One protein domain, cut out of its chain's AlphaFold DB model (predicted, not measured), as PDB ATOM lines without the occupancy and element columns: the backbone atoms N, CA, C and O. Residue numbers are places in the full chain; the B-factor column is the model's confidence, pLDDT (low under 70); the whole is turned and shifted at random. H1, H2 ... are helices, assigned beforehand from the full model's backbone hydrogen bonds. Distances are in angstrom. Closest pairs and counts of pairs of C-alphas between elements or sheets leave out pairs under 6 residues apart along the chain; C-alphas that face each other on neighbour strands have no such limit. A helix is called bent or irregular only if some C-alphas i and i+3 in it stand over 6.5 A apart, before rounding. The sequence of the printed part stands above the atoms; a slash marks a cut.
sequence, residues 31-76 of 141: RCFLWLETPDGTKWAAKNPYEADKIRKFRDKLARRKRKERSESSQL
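Overview. This is residues 31 to 76 of the 141 residues of an uncharacterized protein of Uncinula necator (UniProt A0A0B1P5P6). This is one long helix, H3, with a small head at its first end, where H2 meets it at a corner to make an L and H1, a single short turn, lies near the far end of H2 from that corner. Residues 60 to 76 of H3 stick out as a free arm and make most of the length. The printed part has 46 residues with three named helices, in the order H1, H2, H3, and no named strand, and its class is all helix. It is only just extended, close to loose, with a radius of gyration of the C-alphas of 14.2 A, and the C-alphas span 46 by 18 by 11 A.

Along the chain. Begin at residue 31 and go two residues on to C-alpha 33 at (-6.507, 23.061, -41.076), where H1 starts; it holds residues 33 to 36 and is 5.3 A from first to last C-alpha. Next find C-alpha 39 at (0.654, 14.754, -47.374), the start of H2, which holds residues 39 to 47 and is 12.7 A long. After Asn 48, H3 begins at Pro 49 and runs through residues 49 to 76, 41.9 A from first to last C-alpha, ending at C-alpha 76 at (-19.639, 27.073, -11.447). H3 is neither bent nor irregular, but only just: C-alphas 73 and 76 are 6.2 A apart.

Arrangement. Start from H1 and look to H2: they touch only at the corner by their tight link, and their closest C-alphas, those of Trp 35 and Gly 41, are 5.5 A apart. H2 and H3, also joined by a tight link, only just touch, and only at the corner, with 3 pairs of C-alphas within 8 A. Their closest C-alphas are those of Ala 45 and Ala 52, 5.1 A apart, and H3 touches H2 with residues 51 to 52 alone. The lines of H2 and H3 stand at a steep tilt of 65 degrees, and they run opposite ways. H1 and H3 only just touch, with 3 pairs of C-alphas within 8 A; H3 touches H1 with residues 55 to 59 alone, and the closest C-alphas are those of Phe 33 and Ile 55, 7.4 A apart. In the backbone of H2 every O i to N i+4 pair is within hydrogen-bond range, in H3 23 of 24 are, and H1 is too short for such a pair.

Size, cuts and confidence. Look for the two C-alphas farthest apart at Lys 47 and Leu 76, 46.6 A from each other. The printed part has no cut, and neither link is long. The mean pLDDT of the printed part is 88.6, and it is under 70 at residues 72 to 76, in the part of H3 that stands free.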
ATOM      1  N   ARG A  31      -5.846  27.617 -46.470       92.75
ATOM      2  CA  ARG A  31      -6.091  27.979 -45.066       92.75
ATOM      3  C   ARG A  31      -6.878  26.922 -44.291       92.75
ATOM      4  O   ARG A  31      -7.271  27.164 -43.152       92.75
ATOM      5  N   CYS A  32      -7.149  25.766 -44.890       94.88
ATOM      6  CA  CYS A  32      -7.904  24.706 -44.244       94.88
ATOM      7  C   CYS A  32      -6.996  23.866 -43.345       94.88
ATOM      8  O   CYS A  32      -6.091  23.190 -43.828       94.88
ATOM      9  N   PHE A  33      -7.286  23.843 -42.042       93.81
ATOM     10  CA  PHE A  33      -6.507  23.061 -41.076       93.81
ATOM     11  C   PHE A  33      -6.470  21.569 -41.413       93.81
ATOM     12  O   PHE A  33      -5.416  20.954 -41.320       93.81
ATOM     13  N   LEU A  34      -7.605  21.014 -41.851       93.75
ATOM     14  CA  LEU A  34      -7.716  19.599 -42.213       93.75
ATOM     15  C   LEU A  34      -6.912  19.264 -43.472       93.75
ATOM     16  O   LEU A  34      -6.443  18.144 -43.627       93.75
ATOM     17  N   TRP A  35      -6.768  20.224 -44.390       95.81
ATOM     18  CA  TRP A  35      -5.968  20.014 -45.590       95.81
ATOM     19  C   TRP A  35      -4.471  20.061 -45.275       95.81
ATOM     20  O   TRP A  35      -3.722  19.258 -45.823       95.81
ATOM     21  N   LEU A  36      -4.030  20.946 -44.375       94.44
ATOM     22  CA  LEU A  36      -2.616  21.042 -43.986       94.44
ATOM     23  C   LEU A  36      -2.060  19.757 -43.360       94.44
ATOM     24  O   LEU A  36      -0.867  19.511 -43.471       94.44
ATOM     25  N   GLU A  37      -2.911  18.938 -42.742       92.81
ATOM     26  CA  GLU A  37      -2.528  17.637 -42.171       92.81
ATOM     27  C   GLU A  37      -2.371  16.532 -43.229       92.81
ATOM     28  O   GLU A  37      -1.860  15.456 -42.932       92.81
ATOM     29  N   THR A  38      -2.782  16.777 -44.476       96.50
ATOM     30  CA  THR A  38      -2.585  15.819 -45.573       96.50
ATOM     31  C   THR A  38      -1.137  15.831 -46.075       96.50
ATOM     32  O   THR A  38      -0.440  16.841 -45.916       96.50
ATOM     33  N   PRO A  39      -0.675  14.768 -46.761       97.25
ATOM     34  CA  PRO A  39       0.654  14.754 -47.374       97.25
ATOM     35  C   PRO A  39       0.887  15.928 -48.336       97.25
ATOM     36  O   PRO A  39       1.956  16.540 -48.330       97.25
ATOM     37  N   ASP A  40      -0.126  16.296 -49.124       96.31
ATOM     38  CA  ASP A  40      -0.046  17.424 -50.058       96.31
ATOM     39  C   ASP A  40       0.006  18.769 -49.334       96.31
ATOM     40  O   ASP A  40       0.809  19.636 -49.684       96.31
ATOM     41  N   GLY A  41      -0.821  18.935 -48.298       95.81
ATOM     42  CA  GLY A  41      -0.805  20.128 -47.454       95.81
ATOM     43  C   GLY A  41       0.522  20.297 -46.720       95.81
ATOM     44  O   GLY A  41       1.049  21.405 -46.651       95.81
ATOM     45  N   THR A  42       1.121  19.196 -46.270       95.75
ATOM     46  CA  THR A  42       2.435  19.192 -45.613       95.75
ATOM     47  C   THR A  42       3.544  19.590 -46.589       95.75
ATOM     48  O   THR A  42       4.376  20.439 -46.264       95.75
ATOM     49  N   LYS A  43       3.532  19.062 -47.822       97.69
ATOM     50  CA  LYS A  43       4.466  19.483 -48.885       97.69
ATOM     51  C   LYS A  43       4.310  20.966 -49.225       97.69
ATOM     52  O   LYS A  43       5.307  21.654 -49.435       97.69
ATOM     53  N   TRP A  44       3.077  21.467 -49.279       96.75
ATOM     54  CA  TRP A  44       2.820  22.891 -49.491       96.75
ATOM     55  C   TRP A  44       3.326  23.744 -48.323       96.75
ATOM     56  O   TRP A  44       3.973  24.763 -48.559       96.75
ATOM     57  N   ALA A  45       3.096  23.312 -47.082       96.88
ATOM     58  CA  ALA A  45       3.549  24.006 -45.880       96.88
ATOM     59  C   ALA A  45       5.079  24.098 -45.811       96.88
ATOM     60  O   ALA A  45       5.609  25.153 -45.471       96.88
ATOM     61  N   ALA A  46       5.787  23.037 -46.211       96.81
ATOM     62  CA  ALA A  46       7.246  23.038 -46.310       96.81
ATOM     63  C   ALA A  46       7.765  24.075 -47.324       96.81
ATOM     64  O   ALA A  46       8.792  24.706 -47.090       96.81
ATOM     65  N   LYS A  47       7.035  24.295 -48.427       97.69
ATOM     66  CA  LYS A  47       7.358  25.326 -49.429       97.69
ATOM     67  C   LYS A  47       6.943  26.741 -49.004       97.69
ATOM     68  O   LYS A  47       7.478  27.706 -49.534       97.69
ATOM     69  N   ASN A  48       5.998  26.869 -48.072       96.88
ATOM     70  CA  ASN A  48       5.404  28.141 -47.646       96.88
ATOM     71  C   ASN A  48       5.422  28.271 -46.110       96.88
ATOM     72  O   ASN A  48       4.357  28.364 -45.485       96.88
ATOM     73  N   PRO A  49       6.608  28.287 -45.472       94.94
ATOM     74  CA  PRO A  49       6.725  28.168 -44.018       94.94
ATOM     75  C   PRO A  49       6.032  29.310 -43.265       94.94
ATOM     76  O   PRO A  49       5.395  29.080 -42.240       94.94
ATOM     77  N   TYR A  50       6.094  30.534 -43.797       96.62
ATOM     78  CA  TYR A  50       5.479  31.709 -43.177       96.62
ATOM     79  C   TYR A  50       3.944  31.642 -43.156       96.62
ATOM     80  O   TYR A  50       3.314  31.923 -42.134       96.62
ATOM     81  N   GLU A  51       3.319  31.231 -44.262       95.19
ATOM     82  CA  GLU A  51       1.860  31.096 -44.321       95.19
ATOM     83  C   GLU A  51       1.377  29.892 -43.503       95.19
ATOM     84  O   GLU A  51       0.380  29.993 -42.786       95.19
ATOM     85  N   ALA A  52       2.122  28.783 -43.519       94.19
ATOM     86  CA  ALA A  52       1.835  27.632 -42.668       94.19
ATOM     87  C   ALA A  52       1.891  27.987 -41.170       94.19
ATOM     88  O   ALA A  52       0.999  27.600 -40.412       94.19
ATOM     89  N   ASP A  53       2.892  28.763 -40.746       95.62
ATOM     90  CA  ASP A  53       3.023  29.229 -39.364       95.62
ATOM     91  C   ASP A  53       1.845  30.120 -38.934       95.62
ATOM     92  O   ASP A  53       1.254  29.893 -37.874       95.62
ATOM     93  N   LYS A  54       1.410  31.068 -39.778       95.69
ATOM     94  CA  LYS A  54       0.201  31.872 -39.507       95.69
ATOM     95  C   LYS A  54      -1.029  31.002 -39.273       95.69
ATOM     96  O   LYS A  54      -1.797  31.254 -38.340       95.69
ATOM     97  N   ILE A  55      -1.230  29.993 -40.119       93.44
ATOM     98  CA  ILE A  55      -2.397  29.113 -40.021       93.44
ATOM     99  C   ILE A  55      -2.320  28.278 -38.737       93.44
ATOM    100  O   ILE A  55      -3.316  28.181 -38.017       93.44
ATOM    101  N   ARG A  56      -1.140  27.750 -38.383       93.06
ATOM    102  CA  ARG A  56      -0.922  27.032 -37.113       93.06
ATOM    103  C   ARG A  56      -1.217  27.912 -35.900       93.06
ATOM    104  O   ARG A  56      -2.045  27.540 -35.074       93.06
ATOM    105  N   LYS A  57      -0.660  29.125 -35.848       94.94
ATOM    106  CA  LYS A  57      -0.927  30.091 -34.767       94.94
ATOM    107  C   LYS A  57      -2.413  30.413 -34.628       94.94
ATOM    108  O   LYS A  57      -2.925  30.537 -33.515       94.94
ATOM    109  N   PHE A  58      -3.126  30.541 -35.747       92.62
ATOM    110  CA  PHE A  58      -4.566  30.781 -35.725       92.62
ATOM    111  C   PHE A  58      -5.342  29.576 -35.166       92.62
ATOM    112  O   PHE A  58      -6.231  29.765 -34.332       92.62
ATOM    113  N   ARG A  59      -4.965  28.345 -35.539       92.50
ATOM    114  CA  ARG A  59      -5.524  27.108 -34.961       92.50
ATOM    115  C   ARG A  59      -5.298  27.034 -33.452       92.50
ATOM    116  O   ARG A  59      -6.243  26.770 -32.711       92.50
ATOM    117  N   ASP A  60      -4.082  27.313 -32.997       93.12
ATOM    118  CA  ASP A  60      -3.729  27.254 -31.576       93.12
ATOM    119  C   ASP A  60      -4.497  28.304 -30.767       93.12
ATOM    120  O   ASP A  60      -5.013  28.020 -29.684       93.12
ATOM    121  N   LYS A  61      -4.669  29.510 -31.326       94.00
ATOM    122  CA  LYS A  61      -5.492  30.566 -30.723       94.00
ATOM    123  C   LYS A  61      -6.955  30.138 -30.577       94.00
ATOM    124  O   LYS A  61      -7.557  30.415 -29.540       94.00
ATOM    125  N   LEU A  62      -7.517  29.456 -31.580       89.75
ATOM    126  CA  LEU A  62      -8.874  28.902 -31.511       89.75
ATOM    127  C   LEU A  62      -8.982  27.798 -30.452       89.75
ATOM    128  O   LEU A  62      -9.901  27.821 -29.635       89.75
ATOM    129  N   ALA A  63      -8.021  26.872 -30.409       90.44
ATOM    130  CA  ALA A  63      -7.995  25.807 -29.408       90.44
ATOM    131  C   ALA A  63      -7.883  26.362 -27.978       90.44
ATOM    132  O   ALA A  63      -8.545  25.863 -27.066       90.44
ATOM    133  N   ARG A  64      -7.096  27.429 -27.781       92.75
ATOM    134  CA  ARG A  64      -6.949  28.096 -26.481       92.75
ATOM    135  C   ARG A  64      -8.250  28.731 -26.000       92.75
ATOM    136  O   ARG A  64      -8.571  28.596 -24.824       92.75
ATOM    137  N   ARG A  65      -9.009  29.381 -26.892       90.75
ATOM    138  CA  ARG A  65     -10.332  29.943 -26.557       90.75
ATOM    139  C   ARG A  65     -11.289  28.856 -26.073       90.75
ATOM    140  O   ARG A  65     -11.819  28.972 -24.976       90.75
ATOM    141  N   LYS A  66     -11.360  27.742 -26.805       87.62
ATOM    142  CA  LYS A  66     -12.213  26.601 -26.441       87.62
ATOM    143  C   LYS A  66     -11.861  25.990 -25.076       87.62
ATOM    144  O   LYS A  66     -12.741  25.539 -24.351       87.62
ATOM    145  N   ARG A  67     -10.572  25.949 -24.711       84.75
ATOM    146  CA  ARG A  67     -10.143  25.480 -23.378       84.75
ATOM    147  C   ARG A  67     -10.544  26.450 -22.270       84.75
ATOM    148  O   ARG A  67     -10.992  25.986 -21.230       84.75
ATOM    149  N   LYS A  68     -10.397  27.759 -22.505       84.88
ATOM    150  CA  LYS A  68     -10.774  28.797 -21.539       84.88
ATOM    151  C   LYS A  68     -12.275  28.753 -21.226       84.88
ATOM    152  O   LYS A  68     -12.641  28.722 -20.058       84.88
ATOM    153  N   GLU A  69     -13.107  28.628 -22.257       78.44
ATOM    154  CA  GLU A  69     -14.561  28.463 -22.109       78.44
ATOM    155  C   GLU A  69     -14.905  27.228 -21.262       78.44
ATOM    156  O   GLU A  69     -15.748  27.288 -20.372       78.44
ATOM    157  N   ARG A  70     -14.197  26.108 -21.474       73.88
ATOM    158  CA  ARG A  70     -14.410  24.890 -20.683       73.88
ATOM    159  C   ARG A  70     -13.994  25.061 -19.220       73.88
ATOM    160  O   ARG A  70     -14.691  24.563 -18.348       73.88
ATOM    161  N   SER A  71     -12.890  25.758 -18.942       71.56
ATOM    162  CA  SER A  71     -12.462  26.021 -17.561       71.56
ATOM    163  C   SER A  71     -13.378  27.000 -16.824       71.56
ATOM    164  O   SER A  71     -13.605  26.812 -15.637       71.56
ATOM    165  N   GLU A  72     -13.931  28.001 -17.513       61.97
ATOM    166  CA  GLU A  72     -14.907  28.934 -16.929       61.97
ATOM    167  C   GLU A  72     -16.243  28.228 -16.658       61.97
ATOM    168  O   GLU A  72     -16.829  28.403 -15.595       61.97
ATOM    169  N   SER A  73     -16.664  27.325 -17.549       58.34
ATOM    170  CA  SER A  73     -17.853  26.494 -17.334       58.34
ATOM    171  C   SER A  73     -17.701  25.485 -16.187       58.34
ATOM    172  O   SER A  73     -18.708  25.062 -15.627       58.34
ATOM    173  N   SER A  74     -16.477  25.079 -15.831       57.94
ATOM    174  CA  SER A  74     -16.220  24.123 -14.741       57.94
ATOM    175  C   SER A  74     -16.039  24.768 -13.363       57.94
ATOM    176  O   SER A  74     -16.031  24.045 -12.374       57.94
ATOM    177  N   GLN A  75     -15.914  26.095 -13.261       54.56
ATOM    178  CA  GLN A  75     -15.812  26.785 -11.963       54.56
ATOM    179  C   GLN A  75     -17.173  27.113 -11.325       54.56
ATOM    180  O   GLN A  75     -17.207  27.612 -10.207       54.56
ATOM    181  N   LEU A  76     -18.298  26.798 -11.981       51.44
ATOM    182  CA  LEU A  76     -19.639  27.073 -11.447       51.44
ATOM    183  C   LEU A  76     -20.225  25.942 -10.573       51.44
ATOM    184  O   LEU A  76     -21.357  26.062 -10.117       51.44
TER     185      LEU A  76